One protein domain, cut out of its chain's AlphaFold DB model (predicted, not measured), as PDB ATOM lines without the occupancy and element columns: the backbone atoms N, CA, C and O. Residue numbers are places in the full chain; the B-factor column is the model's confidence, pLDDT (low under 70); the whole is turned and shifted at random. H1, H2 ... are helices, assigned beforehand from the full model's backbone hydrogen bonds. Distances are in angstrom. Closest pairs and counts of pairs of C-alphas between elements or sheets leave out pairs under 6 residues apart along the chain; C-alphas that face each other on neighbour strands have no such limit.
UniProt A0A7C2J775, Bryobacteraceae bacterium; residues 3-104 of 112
ATOM      1  N   LEU A   3     -28.465  -8.603  25.787       95.00
ATOM      2  CA  LEU A   3     -27.218  -9.297  25.423       95.00
ATOM      3  C   LEU A   3     -26.093  -8.328  25.004       95.00
ATOM      4  O   LEU A   3     -24.929  -8.568  25.314       95.00
ATOM      5  N   ASP A   4     -26.431  -7.204  24.359       94.62
ATOM      6  CA  ASP A   4     -25.454  -6.164  23.997       94.62
ATOM      7  C   ASP A   4     -24.891  -5.473  25.241       94.62
ATOM      8  O   ASP A   4     -23.691  -5.217  25.323       94.62
ATOM      9  N   LEU A   5     -25.756  -5.216  26.228       94.81
ATOM     10  CA  LEU A   5     -25.368  -4.617  27.498       94.81
ATOM     11  C   LEU A   5     -24.426  -5.550  28.271       94.81
ATOM     12  O   LEU A   5     -23.359  -5.109  28.691       94.81
ATOM     13  N   LEU A   6     -24.759  -6.842  28.372       95.88
ATOM     14  CA  LEU A   6     -23.908  -7.838  29.034       95.88
ATOM     15  C   LEU A   6     -22.516  -7.944  28.386       95.88
ATOM     16  O   LEU A   6     -21.521  -7.956  29.109       95.88
ATOM     17  N   ARG A   7     -22.427  -7.950  27.045       95.69
ATOM     18  CA  ARG A   7     -21.140  -7.890  26.320       95.69
ATOM     19  C   ARG A   7     -20.385  -6.588  26.599       95.69
ATOM     20  O   ARG A   7     -19.201  -6.622  26.920       95.69
ATOM     21  N   SER A   8     -21.061  -5.437  26.534       94.94
ATOM     22  CA  SER A   8     -20.430  -4.125  26.768       94.94
ATOM     23  C   SER A   8     -19.853  -3.972  28.183       94.94
ATOM     24  O   SER A   8     -18.816  -3.341  28.356       94.94
ATOM     25  N   LEU A   9     -20.483  -4.612  29.173       94.31
ATOM     26  CA  LEU A   9     -20.045  -4.660  30.569       94.31
ATOM     27  C   LEU A   9     -19.067  -5.816  30.862       94.31
ATOM     28  O   LEU A   9     -18.694  -6.009  32.017       94.31
ATOM     29  N   LYS A  10     -18.667  -6.596  29.844       94.62
ATOM     30  CA  LYS A  10     -17.806  -7.792  29.959       94.62
ATOM     31  C   LYS A  10     -18.321  -8.830  30.969       94.62
ATOM     32  O   LYS A  10     -17.549  -9.514  31.635       94.62
ATOM     33  N   LEU A  11     -19.646  -8.959  31.059       94.00
ATOM     34  CA  LEU A  11     -20.337  -9.923  31.922       94.00
ATOM     35  C   LEU A  11     -20.572 -11.275  31.236       94.00
ATOM     36  O   LEU A  11     -20.814 -12.259  31.927       94.00
ATOM     37  N   VAL A  12     -20.486 -11.315  29.903       95.12
ATOM     38  CA  VAL A  12     -20.508 -12.523  29.061       95.12
ATOM     39  C   VAL A  12     -19.421 -12.410  27.977       95.12
ATOM     40  O   VAL A  12     -18.983 -11.289  27.695       95.12
ATOM     41  N   PRO A  13     -18.979 -13.523  27.359       93.62
ATOM     42  CA  PRO A  13     -17.989 -13.489  26.283       93.62
ATOM     43  C   PRO A  13     -18.419 -12.640  25.074       93.62
ATOM     44  O   PRO A  13     -19.596 -12.577  24.721       93.62
ATOM     45  N   ASP A  14     -17.454 -12.033  24.378       93.19
ATOM     46  CA  ASP A  14     -17.738 -11.199  23.197       93.19
ATOM     47  C   ASP A  14     -18.378 -12.003  22.047       93.19
ATOM     48  O   ASP A  14     -19.167 -11.457  21.277       93.19
ATOM     49  N   GLN A  15     -18.099 -13.310  21.974       92.31
ATOM     50  CA  GLN A  15     -18.699 -14.247  21.023       92.31
ATOM     51  C   GLN A  15     -20.118 -14.730  21.387       92.31
ATOM     52  O   GLN A  15     -20.699 -15.499  20.622       92.31
ATOM     53  N   THR A  16     -20.700 -14.324  22.525       93.62
ATOM     54  CA  THR A  16     -22.102 -14.652  22.846       93.62
ATOM     55  C   THR A  16     -23.024 -14.111  21.743       93.62
ATOM     56  O   THR A  16     -22.907 -12.925  21.421       93.62
ATOM     57  N   PRO A  17     -23.961 -14.910  21.185       93.19
ATOM     58  CA  PRO A  17     -24.809 -14.487  20.071       93.19
ATOM     59  C   PRO A  17     -25.577 -13.173  20.315       93.19
ATOM     60  O   PRO A  17     -25.964 -12.863  21.450       93.19
ATOM     61  N   PRO A  18     -25.816 -12.356  19.273       90.81
ATOM     62  CA  PRO A  18     -26.500 -11.073  19.416       90.81
ATOM     63  C   PRO A  18     -27.997 -11.194  19.727       90.81
ATOM     64  O   PRO A  18     -28.579 -10.258  20.283       90.81
ATOM     65  N   GLN A  19     -28.623 -12.317  19.374       91.81
ATOM     66  CA  GLN A  19     -30.061 -12.550  19.496       91.81
ATOM     67  C   GLN A  19     -30.327 -13.820  20.319       91.81
ATOM     68  O   GLN A  19     -29.528 -14.751  20.303       91.81
ATOM     69  N   ALA A  20     -31.416 -13.834  21.093       90.31
ATOM     70  CA  ALA A  20     -31.686 -14.895  22.071       90.31
ATOM     71  C   ALA A  20     -32.164 -16.211  21.431       90.31
ATOM     72  O   ALA A  20     -31.898 -17.278  21.962       90.31
ATOM     73  N   ASP A  21     -32.804 -16.137  20.267       93.00
ATOM     74  CA  ASP A  21     -33.186 -17.267  19.410       93.00
ATOM     75  C   ASP A  21     -31.983 -18.003  18.788       93.00
ATOM     76  O   ASP A  21     -32.125 -19.113  18.286       93.00
ATOM     77  N   GLN A  22     -30.791 -17.404  18.848       93.00
ATOM     78  CA  GLN A  22     -29.522 -18.005  18.420       93.00
ATOM     79  C   GLN A  22     -28.773 -18.693  19.578       93.00
ATOM     80  O   GLN A  22     -27.673 -19.208  19.378       93.00
ATOM     81  N   ILE A  23     -29.334 -18.681  20.792       90.56
ATOM     82  CA  ILE A  23     -28.756 -19.294  21.990       90.56
ATOM     83  C   ILE A  23     -29.498 -20.609  22.244       90.56
ATOM     84  O   ILE A  23     -30.675 -20.601  22.589       90.56
ATOM     85  N   GLY A  24     -28.815 -21.742  22.046       88.25
ATOM     86  CA  GLY A  24     -29.439 -23.068  22.141       88.25
ATOM     87  C   GLY A  24     -29.780 -23.514  23.568       88.25
ATOM     88  O   GLY A  24     -30.776 -24.201  23.764       88.25
ATOM     89  N   GLU A  25     -28.978 -23.114  24.557       88.62
ATOM     90  CA  GLU A  25     -29.162 -23.448  25.974       88.62
ATOM     91  C   GLU A  25     -28.658 -22.297  26.863       88.62
ATOM     92  O   GLU A  25     -27.748 -21.552  26.486       88.62
ATOM     93  N   LEU A  26     -29.236 -22.151  28.059       89.00
ATOM     94  CA  LEU A  26     -28.755 -21.225  29.082       89.00
ATOM     95  C   LEU A  26     -27.466 -21.765  29.731       89.00
ATOM     96  O   LEU A  26     -27.508 -22.575  30.660       89.00
ATOM     97  N   THR A  27     -26.313 -21.300  29.249       91.00
ATOM     98  CA  THR A  27     -25.010 -21.654  29.837       91.00
ATOM     99  C   THR A  27     -24.798 -20.987  31.198       91.00
ATOM    100  O   THR A  27     -25.415 -19.960  31.514       91.00
ATOM    101  N   ASP A  28     -23.883 -21.543  31.993       89.12
ATOM    102  CA  ASP A  28     -23.515 -20.994  33.298       89.12
ATOM    103  C   ASP A  28     -22.967 -19.563  33.177       89.12
ATOM    104  O   ASP A  28     -23.331 -18.699  33.973       89.12
ATOM    105  N   GLU A  29     -22.165 -19.261  32.151       90.94
ATOM    106  CA  GLU A  29     -21.631 -17.915  31.905       90.94
ATOM    107  C   GLU A  29     -22.740 -16.911  31.588       90.94
ATOM    108  O   GLU A  29     -22.701 -15.778  32.069       90.94
ATOM    109  N   LEU A  30     -23.745 -17.311  30.800       93.06
ATOM    110  CA  LEU A  30     -24.864 -16.438  30.456       93.06
ATOM    111  C   LEU A  30     -25.759 -16.177  31.675       93.06
ATOM    112  O   LEU A  30     -26.079 -15.017  31.947       93.06
ATOM    113  N   ARG A  31     -26.103 -17.220  32.448       92.50
ATOM    114  CA  ARG A  31     -26.831 -17.088  33.723       92.50
ATOM    115  C   ARG A  31     -26.077 -16.159  34.680       92.50
ATOM    116  O   ARG A  31     -26.643 -15.188  35.182       92.50
ATOM    117  N   ASN A  32     -24.787 -16.419  34.895       92.25
ATOM    118  CA  ASN A  32     -23.951 -15.660  35.825       92.25
ATOM    119  C   ASN A  32     -23.735 -14.214  35.344       92.25
ATOM    120  O   ASN A  32     -23.666 -13.299  36.165       92.25
ATOM    121  N   GLY A  33     -23.692 -13.976  34.030       93.94
ATOM    122  CA  GLY A  33     -23.649 -12.640  33.440       93.94
ATOM    123  C   GLY A  33     -24.931 -11.838  33.679       93.94
ATOM    124  O   GLY A  33     -24.856 -10.677  34.090       93.94
ATOM    125  N   ILE A  34     -26.105 -12.457  33.494       94.25
ATOM    126  CA  ILE A  34     -27.419 -11.848  33.777       94.25
ATOM    127  C   ILE A  34     -27.545 -11.508  35.267       94.25
ATOM    128  O   ILE A  34     -27.837 -10.367  35.626       94.25
ATOM    129  N   VAL A  35     -27.276 -12.473  36.149       93.62
ATOM    130  CA  VAL A  35     -27.363 -12.272  37.602       93.62
ATOM    131  C   VAL A  35     -26.311 -11.266  38.081       93.62
ATOM    132  O   VAL A  35     -26.599 -10.411  38.918       93.62
ATOM    133  N   GLY A  36     -25.111 -11.295  37.498       92.88
ATOM    134  CA  GLY A  36     -24.054 -10.323  37.752       92.88
ATOM    135  C   GLY A  36     -24.449  -8.892  37.392       92.88
ATOM    136  O   GLY A  36     -24.164  -7.976  38.160       92.88
ATOM    137  N   PHE A  37     -25.164  -8.693  36.281       94.25
ATOM    138  CA  PHE A  37     -25.730  -7.390  35.923       94.25
ATOM    139  C   PHE A  37     -26.731  -6.894  36.978       94.25
ATOM    140  O   PHE A  37     -26.650  -5.743  37.411       94.25
ATOM    141  N   LEU A  38     -27.632  -7.764  37.447       93.75
ATOM    142  CA  LEU A  38     -28.591  -7.419  38.502       93.75
ATOM    143  C   LEU A  38     -27.890  -7.075  39.828       93.75
ATOM    144  O   LEU A  38     -28.278  -6.112  40.492       93.75
ATOM    145  N   ALA A  39     -26.818  -7.793  40.175       92.25
ATOM    146  CA  ALA A  39     -25.997  -7.527  41.358       92.25
ATOM    147  C   ALA A  39     -25.242  -6.183  41.297       92.25
ATOM    148  O   ALA A  39     -24.979  -5.592  42.340       92.25
ATOM    149  N   MET A  40     -24.921  -5.670  40.103       90.88
ATOM    150  CA  MET A  40     -24.306  -4.343  39.908       90.88
ATOM    151  C   MET A  40     -25.312  -3.182  39.944       90.88
ATOM    152  O   MET A  40     -24.922  -2.020  40.058       90.88
ATOM    153  N   THR A  41     -26.605  -3.480  39.833       91.38
ATOM    154  CA  THR A  41     -27.689  -2.493  39.792       91.38
ATOM    155  C   THR A  41     -27.855  -1.793  41.162       91.38
ATOM    156  O   THR A  41     -27.628  -2.426  42.194       91.38
ATOM    157  N   PRO A  42     -28.236  -0.498  41.251       89.94
ATOM    158  CA  PRO A  42     -28.343   0.220  42.532       89.94
ATOM    159  C   PRO A  42     -29.520  -0.216  43.431       89.94
ATOM    160  O   PRO A  42     -29.697   0.346  44.509       89.94
ATOM    161  N   CYS A  43     -30.305  -1.224  43.044       92.62
ATOM    162  CA  CYS A  43     -31.433  -1.742  43.821       92.62
ATOM    163  C   CYS A  43     -31.024  -2.196  45.237       92.62
ATOM    164  O   CYS A  43     -29.972  -2.803  45.432       92.62
ATOM    165  N   LEU A  44     -31.860  -1.927  46.245       89.81
ATOM    166  CA  LEU A  44     -31.585  -2.327  47.636       89.81
ATOM    167  C   LEU A  44     -31.718  -3.840  47.859       89.81
ATOM    168  O   LEU A  44     -31.032  -4.396  48.710       89.81
ATOM    169  N   LEU A  45     -32.584  -4.499  47.086       91.06
ATOM    170  CA  LEU A  45     -32.839  -5.933  47.156       91.06
ATOM    171  C   LEU A  45     -32.608  -6.573  45.786       91.06
ATOM    172  O   LEU A  45     -32.970  -6.003  44.756       91.06
ATOM    173  N   LEU A  46     -32.044  -7.778  45.808       91.25
ATOM    174  CA  LEU A  46     -31.954  -8.692  44.677       91.25
ATOM    175  C   LEU A  46     -32.676  -9.980  45.075       91.25
ATOM    176  O   LEU A  46     -32.318 -10.597  46.075       91.25
ATOM    177  N   ALA A  47     -33.677 -10.372  44.293       92.50
ATOM    178  CA  ALA A  47     -34.302 -11.685  44.374       92.50
ATOM    179  C   ALA A  47     -33.844 -12.515  43.170       92.50
ATOM    180  O   ALA A  47     -33.779 -12.001  42.054       92.50
ATOM    181  N   ILE A  48     -33.522 -13.781  43.412       89.94
ATOM    182  CA  ILE A  48     -33.185 -14.784  42.397       89.94
ATOM    183  C   ILE A  48     -34.130 -15.948  42.655       89.94
ATOM    184  O   ILE A  48     -34.316 -16.320  43.817       89.94
ATOM    185  N   ASN A  49     -34.758 -16.480  41.611       88.31
ATOM    186  CA  ASN A  49     -35.702 -17.571  41.784       88.31
ATOM    187  C   ASN A  49     -34.975 -18.926  41.839       88.31
ATOM    188  O   ASN A  49     -33.859 -19.057  41.338       88.31
ATOM    189  N   GLN A  50     -35.580 -19.945  42.454       85.56
ATOM    190  CA  GLN A  50     -34.910 -21.243  42.628       85.56
ATOM    191  C   GLN A  50     -34.716 -21.978  41.287       85.56
ATOM    192  O   GLN A  50     -33.683 -22.615  41.071       85.56
ATOM    193  N   GLU A  51     -35.653 -21.801  40.351       86.69
ATOM    194  CA  GLU A  51     -35.536 -22.273  38.968       86.69
ATOM    195  C   GLU A  51     -34.329 -21.643  38.244       86.69
ATOM    196  O   GLU A  51     -33.653 -22.336  37.491       86.69
ATOM    197  N   ASP A  52     -33.976 -20.375  38.516       86.19
ATOM    198  CA  ASP A  52     -32.800 -19.729  37.904       86.19
ATOM    199  C   ASP A  52     -31.488 -20.362  38.390       86.19
ATOM    200  O   ASP A  52     -30.545 -20.505  37.610       86.19
ATOM    201  N   LEU A  53     -31.417 -20.767  39.668       84.81
ATOM    202  CA  LEU A  53     -30.240 -21.439  40.238       84.81
ATOM    203  C   LEU A  53     -29.942 -22.743  39.494       84.81
ATOM    204  O   LEU A  53     -28.790 -23.024  39.173       84.81
ATOM    205  N   THR A  54     -30.991 -23.514  39.213       81.06
ATOM    206  CA  THR A  54     -30.924 -24.882  38.679       81.06
ATOM    207  C   THR A  54     -31.209 -24.976  37.179       81.06
ATOM    208  O   THR A  54     -31.167 -26.068  36.615       81.06
ATOM    209  N   ARG A  55     -31.476 -23.832  36.530       86.12
ATOM    210  CA  ARG A  55     -31.859 -23.711  35.114       86.12
ATOM    211  C   ARG A  55     -33.067 -24.586  34.758       86.12
ATOM    212  O   ARG A  55     -33.108 -25.188  33.687       86.12
ATOM    213  N   ASP A  56     -34.043 -24.667  35.662       86.94
ATOM    214  CA  ASP A  56     -35.275 -25.423  35.428       86.94
ATOM    215  C   ASP A  56     -36.103 -24.738  34.319       86.94
ATOM    216  O   ASP A  56     -36.435 -23.556  34.452       86.94
ATOM    217  N   PRO A  57     -36.408 -25.420  33.197       85.62
ATOM    218  CA  PRO A  57     -37.169 -24.825  32.101       85.62
ATOM    219  C   PRO A  57     -38.676 -24.728  32.386       85.62
ATOM    220  O   PRO A  57     -39.379 -24.031  31.648       85.62
ATOM    221  N   GLU A  58     -39.195 -25.429  33.400       87.12
ATOM    222  CA  GLU A  58     -40.623 -25.420  33.721       87.12
ATOM    223  C   GLU A  58     -41.021 -24.171  34.515       87.12
ATOM    224  O   GLU A  58     -40.398 -23.791  35.506       87.12
ATOM    225  N   GLN A  59     -42.109 -23.525  34.098       88.69
ATOM    226  CA  GLN A  59     -42.609 -22.324  34.759       88.69
ATOM    227  C   GLN A  59     -43.619 -22.711  35.838       88.69
ATOM    228  O   GLN A  59     -44.514 -23.514  35.609       88.69
ATOM    229  N   GLN A  60     -43.573 -22.074  37.007       92.00
ATOM    230  CA  GLN A  60     -44.598 -22.316  38.032       92.00
ATOM    231  C   GLN A  60     -46.010 -21.918  37.574       92.00
ATOM    232  O   GLN A  60     -46.998 -22.502  38.018       92.00
ATOM    233  N   ASN A  61     -46.127 -20.926  36.688       93.56
ATOM    234  CA  ASN A  61     -47.406 -20.435  36.192       93.56
ATOM    235  C   ASN A  61     -47.253 -19.800  34.804       93.56
ATOM    236  O   ASN A  61     -46.469 -18.868  34.642       93.56
ATOM    237  N   LEU A  62     -48.085 -20.235  33.858       93.88
ATOM    238  CA  LEU A  62     -48.212 -19.699  32.507       93.88
ATOM    239  C   LEU A  62     -49.502 -18.852  32.406       93.88
ATOM    240  O   LEU A  62     -50.602 -19.413  32.317       93.88
ATOM    241  N   PRO A  63     -49.416 -17.505  32.433       94.94
ATOM    242  CA  PRO A  63     -50.588 -16.631  32.455       94.94
ATOM    243  C   PRO A  63     -51.556 -16.866  31.288       94.94
ATOM    244  O   PRO A  63     -51.146 -17.101  30.154       94.94
ATOM    245  N   GLY A  64     -52.860 -16.765  31.561       95.75
ATOM    246  CA  GLY A  64     -53.915 -16.969  30.559       95.75
ATOM    247  C   GLY A  64     -54.295 -18.435  30.307       95.75
ATOM    248  O   GLY A  64     -55.157 -18.694  29.471       95.75
ATOM    249  N   THR A  65     -53.709 -19.387  31.037       95.88
ATOM    250  CA  THR A  65     -54.081 -20.810  30.982       95.88
ATOM    251  C   THR A  65     -54.865 -21.249  32.221       95.88
ATOM    252  O   THR A  65     -54.791 -20.627  33.281       95.88
ATOM    253  N   THR A  66     -55.633 -22.333  32.095       92.06
ATOM    254  CA  THR A  66     -56.346 -22.981  33.205       92.06
ATOM    255  C   THR A  66     -56.067 -24.483  33.221       92.06
ATOM    256  O   THR A  66     -55.198 -24.932  33.959       92.06
ATOM    257  N   ALA A  67     -56.757 -25.266  32.390       92.81
ATOM    258  CA  ALA A  67     -56.554 -26.712  32.269       92.81
ATOM    259  C   ALA A  67     -55.416 -27.091  31.298       92.81
ATOM    260  O   ALA A  67     -55.012 -28.249  31.259       92.81
ATOM    261  N   GLN A  68     -54.918 -26.134  30.507       96.25
ATOM    262  CA  GLN A  68     -53.907 -26.351  29.464       96.25
ATOM    263  C   GLN A  68     -52.476 -26.448  30.010       96.25
ATOM    264  O   GLN A  68     -51.625 -27.044  29.359       96.25
ATOM    265  N   TYR A  69     -52.208 -25.862  31.179       94.50
ATOM    266  CA  TYR A  69     -50.904 -25.898  31.838       94.50
ATOM    267  C   TYR A  69     -51.101 -26.142  33.343       94.50
ATOM    268  O   TYR A  69     -52.037 -25.583  33.924       94.50
ATOM    269  N   PRO A  70     -50.283 -26.980  34.005       94.00
ATOM    270  CA  PRO A  70     -50.465 -27.327  35.413       94.00
ATOM    271  C   PRO A  70     -49.908 -26.232  36.348       94.00
ATOM    272  O   PRO A  70     -49.029 -26.477  37.171       94.00
ATOM    273  N   ASN A  71     -50.477 -25.027  36.246       95.50
ATOM    274  CA  ASN A  71     -50.145 -23.870  37.081       95.50
ATOM    275  C   ASN A  71     -50.146 -24.223  38.576       95.50
ATOM    276  O   ASN A  71     -51.078 -24.868  39.064       95.50
ATOM    277  N   TRP A  72     -49.125 -23.754  39.296       92.94
ATOM    278  CA  TRP A  72     -48.922 -23.909  40.741       92.94
ATOM    279  C   TRP A  72     -48.811 -25.365  41.223       92.94
ATOM    280  O   TRP A  72     -49.087 -25.667  42.385       92.94
ATOM    281  N   ARG A  73     -48.437 -26.292  40.327       93.00
ATOM    282  CA  ARG A  73     -48.318 -27.735  40.622       93.00
ATOM    283  C   ARG A  73     -46.923 -28.308  40.365       93.00
ATOM    284  O   ARG A  73     -46.692 -29.466  40.718       93.00
ATOM    285  N   HIS A  74     -46.008 -27.536  39.777       89.19
ATOM    286  CA  HIS A  74     -44.621 -27.952  39.586       89.19
ATOM    287  C   HIS A  74     -43.894 -27.943  40.935       89.19
ATOM    288  O   HIS A  74     -43.687 -26.903  41.555       89.19
ATOM    289  N   LYS A  75     -43.516 -29.127  41.417       88.62
ATOM    290  CA  LYS A  75     -42.614 -29.235  42.569       88.62
ATOM    291  C   LYS A  75     -41.203 -28.843  42.143       88.62
ATOM    292  O   LYS A  75     -40.836 -29.062  40.992       88.62
ATOM    293  N   MET A  76     -40.412 -28.345  43.092       86.38
ATOM    294  CA  MET A  76     -38.969 -28.187  42.911       86.38
ATOM    295  C   MET A  76     -38.362 -29.524  42.467       86.38
ATOM    296  O   MET A  76     -38.700 -30.573  43.023       86.38
ATOM    297  N   ARG A  77     -37.477 -29.479  41.469       84.06
ATOM    298  CA  ARG A  77     -36.785 -30.658  40.929       84.06
ATOM    299  C   ARG A  77     -35.803 -31.296  41.920       84.06
ATOM    300  O   ARG A  77     -35.503 -32.477  41.779       84.06
ATOM    301  N   TYR A  78     -35.345 -30.519  42.900       87.62
ATOM    302  CA  TYR A  78     -34.345 -30.889  43.900       87.62
ATOM    303  C   TYR A  78     -34.902 -30.699  45.315       87.62
ATOM    304  O   TYR A  78     -35.698 -29.784  45.557       87.62
ATOM    305  N   SER A  79     -34.466 -31.535  46.256       91.19
ATOM    306  CA  SER A  79     -34.699 -31.336  47.689       91.19
ATOM    307  C   SER A  79     -33.844 -30.186  48.247       91.19
ATOM    308  O   SER A  79     -32.917 -29.701  47.594       91.19
ATOM    309  N   LEU A  80     -34.135 -29.736  49.472       91.31
ATOM    310  CA  LEU A  80     -33.324 -28.701  50.125       91.31
ATOM    311  C   LEU A  80     -31.903 -29.204  50.413       91.31
ATOM    312  O   LEU A  80     -30.939 -28.470  50.217       91.31
ATOM    313  N   GLU A  81     -31.776 -30.470  50.805       94.25
ATOM    314  CA  GLU A  81     -30.508 -31.152  51.060       94.25
ATOM    315  C   GLU A  81     -29.696 -31.324  49.764       94.25
ATOM    316  O   GLU A  81     -28.478 -31.147  49.768       94.25
ATOM    317  N   GLU A  82     -30.355 -31.626  48.640       92.94
ATOM    318  CA  GLU A  82     -29.710 -31.688  47.322       92.94
ATOM    319  C   GLU A  82     -29.218 -30.309  46.864       92.94
ATOM    320  O   GLU A  82     -28.116 -30.206  46.328       92.94
ATOM    321  N   LEU A  83     -29.985 -29.240  47.111       90.19
ATOM    322  CA  LEU A  83     -29.567 -27.864  46.816       90.19
ATOM    323  C   LEU A  83     -28.402 -27.405  47.705       90.19
ATOM    324  O   LEU A  83     -27.462 -26.797  47.195       90.19
ATOM    325  N   GLU A  84     -28.437 -27.709  49.004       91.44
ATOM    326  CA  GLU A  84     -27.377 -27.360  49.962       91.44
ATOM    327  C   GLU A  84     -26.042 -28.038  49.615       91.44
ATOM    328  O   GLU A  84     -24.982 -27.419  49.726       91.44
ATOM    329  N   ASN A  85     -26.091 -29.283  49.135       94.00
ATOM    330  CA  ASN A  85     -24.909 -30.063  48.764       94.00
ATOM    331  C   ASN A  85     -24.547 -29.974  47.267       94.00
ATOM    332  O   ASN A  85     -23.586 -30.614  46.838       94.00
ATOM    333  N   SER A  86     -25.280 -29.198  46.457       91.75
ATOM    334  CA  SER A  86     -25.045 -29.094  45.011       91.75
ATOM    335  C   SER A  86     -23.786 -28.273  44.689       91.75
ATOM    336  O   SER A  86     -23.735 -27.075  44.995       91.75
ATOM    337  N   PRO A  87     -22.782 -28.849  43.990       91.25
ATOM    338  CA  PRO A  87     -21.601 -28.101  43.559       91.25
ATOM    339  C   PRO A  87     -21.931 -26.966  42.581       91.25
ATOM    340  O   PRO A  87     -21.255 -25.938  42.597       91.25
ATOM    341  N   GLU A  88     -22.975 -27.119  41.757       88.31
ATOM    342  CA  GLU A  88     -23.437 -26.077  40.829       88.31
ATOM    343  C   GLU A  88     -23.999 -24.872  41.593       88.31
ATOM    344  O   GLU A  88     -23.581 -23.737  41.358       88.31
ATOM    345  N   VAL A  89     -24.895 -25.117  42.557       90.19
ATOM    346  CA  VAL A  89     -25.481 -24.057  43.394       90.19
ATOM    347  C   VAL A  89     -24.390 -23.381  44.227       90.19
ATOM    348  O   VAL A  89     -24.342 -22.153  44.301       90.19
ATOM    349  N   GLY A  90     -23.457 -24.158  44.788       91.50
ATOM    350  CA  GLY A  90     -22.294 -23.636  45.505       91.50
ATOM    351  C   GLY A  90     -21.423 -22.714  44.643       91.50
ATOM    352  O   GLY A  90     -21.086 -21.608  45.076       91.50
ATOM    353  N   ALA A  91     -21.107 -23.121  43.409       90.75
ATOM    354  CA  ALA A  91     -20.339 -22.314  42.460       90.75
ATOM    355  C   ALA A  91     -21.078 -21.024  42.060       90.75
ATOM    356  O   ALA A  91     -20.489 -19.942  42.085       90.75
ATOM    357  N   PHE A  92     -22.380 -21.114  41.773       91.19
ATOM    358  CA  PHE A  92     -23.226 -19.958  41.475       91.19
ATOM    359  C   PHE A  92     -23.265 -18.948  42.634       91.19
ATOM    360  O   PHE A  92     -23.056 -17.749  42.436       91.19
ATOM    361  N   VAL A  93     -23.492 -19.419  43.865       91.88
ATOM    362  CA  VAL A  93     -23.552 -18.563  45.061       91.88
ATOM    363  C   VAL A  93     -22.190 -17.931  45.365       91.88
ATOM    364  O   VAL A  93     -22.136 -16.770  45.780       91.88
ATOM    365  N   ALA A  94     -21.086 -18.650  45.144       92.12
ATOM    366  CA  ALA A  94     -19.736 -18.105  45.285       92.12
ATOM    367  C   ALA A  94     -19.470 -16.969  44.281       92.12
ATOM    368  O   ALA A  94     -19.002 -15.898  44.675       92.12
ATOM    369  N   GLU A  95     -19.842 -17.162  43.014       91.00
ATOM    370  CA  GLU A  95     -19.709 -16.162  41.951       91.00
ATOM    371  C   GLU A  95     -20.579 -14.918  42.213       91.00
ATOM    372  O   GLU A  95     -20.101 -13.783  42.143       91.00
ATOM    373  N   LEU A  96     -21.838 -15.106  42.621       91.62
ATOM    374  CA  LEU A  96     -22.718 -14.008  43.030       91.62
ATOM    375  C   LEU A  96     -22.134 -13.215  44.211       91.62
ATOM    376  O   LEU A  96     -22.101 -11.983  44.177       91.62
ATOM    377  N   ARG A  97     -21.631 -13.903  45.246       91.94
ATOM    378  CA  ARG A  97     -20.965 -13.253  46.389       91.94
ATOM    379  C   ARG A  97     -19.726 -12.475  45.949       91.94
ATOM    380  O   ARG A  97     -19.530 -11.363  46.430       91.94
ATOM    381  N   SER A  98     -18.926 -13.010  45.024       90.81
ATOM    382  CA  SER A  98     -17.771 -12.313  44.443       90.81
ATOM    383  C   SER A  98     -18.181 -10.979  43.800       90.81
ATOM    384  O   SER A  98     -17.616  -9.927  44.111       90.81
ATOM    385  N   ARG A  99     -19.253 -10.979  42.999       89.25
ATOM    386  CA  ARG A  99     -19.780  -9.774  42.329       89.25
ATOM    387  C   ARG A  99     -20.392  -8.761  43.303       89.25
ATOM    388  O   ARG A  99     -20.161  -7.557  43.169       89.25
ATOM    389  N   LEU A 100     -21.111  -9.220  44.328       90.69
ATOM    390  CA  LEU A 100     -21.616  -8.351  45.399       90.69
ATOM    391  C   LEU A 100     -20.475  -7.718  46.220       90.69
ATOM    392  O   LEU A 100     -20.574  -6.560  46.618       90.69
ATOM    393  N   ARG A 101     -19.357  -8.428  46.430       90.50
ATOM    394  CA  ARG A 101     -18.149  -7.852  47.051       90.50
ATOM    395  C   ARG A 101     -17.493  -6.799  46.165       90.50
ATOM    396  O   ARG A 101     -17.199  -5.709  46.642       90.50
ATOM    397  N   ALA A 102     -17.316  -7.090  44.875       87.81
ATOM    398  CA  ALA A 102     -16.704  -6.168  43.914       87.81
ATOM    399  C   ALA A 102     -17.477  -4.841  43.758       87.81
ATOM    400  O   ALA A 102     -16.897  -3.826  43.386       87.81
ATOM    401  N   THR A 103     -18.776  -4.839  44.066       87.12
ATOM    402  CA  THR A 103     -19.648  -3.650  44.040       87.12
ATOM    403  C   THR A 103     -19.739  -2.918  45.384       87.12
ATOM    404  O   THR A 103     -20.465  -1.932  45.481       87.12
ATOM    405  N   GLY A 104     -19.044  -3.388  46.430       86.94
ATOM    406  CA  GLY A 104     -19.149  -2.840  47.788       86.94
ATOM    407  C   GLY A 104     -20.506  -3.090  48.458       86.94
ATOM    408  O   GLY A 104     -20.847  -2.417  49.424       86.94
TER     409      GLY A 104
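AT A GLANCE: This is residues 3 to 104 of the 112 residues of a protein of Bryobacteraceae bacterium (UniProt A0A7C2J775). Two helices, H2 and H5, lie side by side and run the same way; short H1 lies crosswise on the side of H2 away from H5, and short H3 and H4 lie near the first residues of H5. A long loop, residues 55 to 79, reaches away from the helices and makes much of the length. Look through 102 printed residues for five named helices, H1 to H5 in chain order, and no named strand; the class is all helix, though named elements hold only 45 residues. The whole is only just loose, close to compact, with a radius of gyration of the C-alphas of 15.7 A and spans of 43 by 34 by 27 A.

HOW THE PARTS SIT: Begin at H5, residues 87 to 102. It touches H2, residues 28 to 40, closest at the C-alphas of Ala 39 and Leu 100, 6.0 A apart, at a shallow tilt of 33 degrees, only just short of steep, the same way. H1, residues 3 to 8, only just touches H2, with 3 pairs of C-alphas within 8 A, the closest Leu 6 and Gly 33 at 6.5 A. H3, residues 50 to 54, touches H5 at residues 88 to 92 alone, closest at C-alphas 53 and 89, 6.3 A. H4, residues 80 to 84, is close to H5 but not clearly touching, closest at C-alphas 83 and 89, 6.5 A. H1 and H5 are apart. In each helix every O i to N i+4 pair is within hydrogen-bond range.

IN THESE COORDINATES: Find C-alpha 87 at (-21.601, -28.101, 43.559); from there H5 runs 22.5 A to C-alpha 102 at (-16.704, -6.168, 43.914). H2 runs 17.9 A from C-alpha 28, H1 8.6 A from C-alpha 3 at (-27.218, -9.297, 25.423), H3 6.7 A and H4 6.1 A.

THE WHOLE: The two C-alphas farthest apart, Ala 67 and Gly 104, are 47.0 A apart. The links H1 to H2 and H3 to H4 are long. The printed part has no cut, and no printed residue is under 70 in pLDDT.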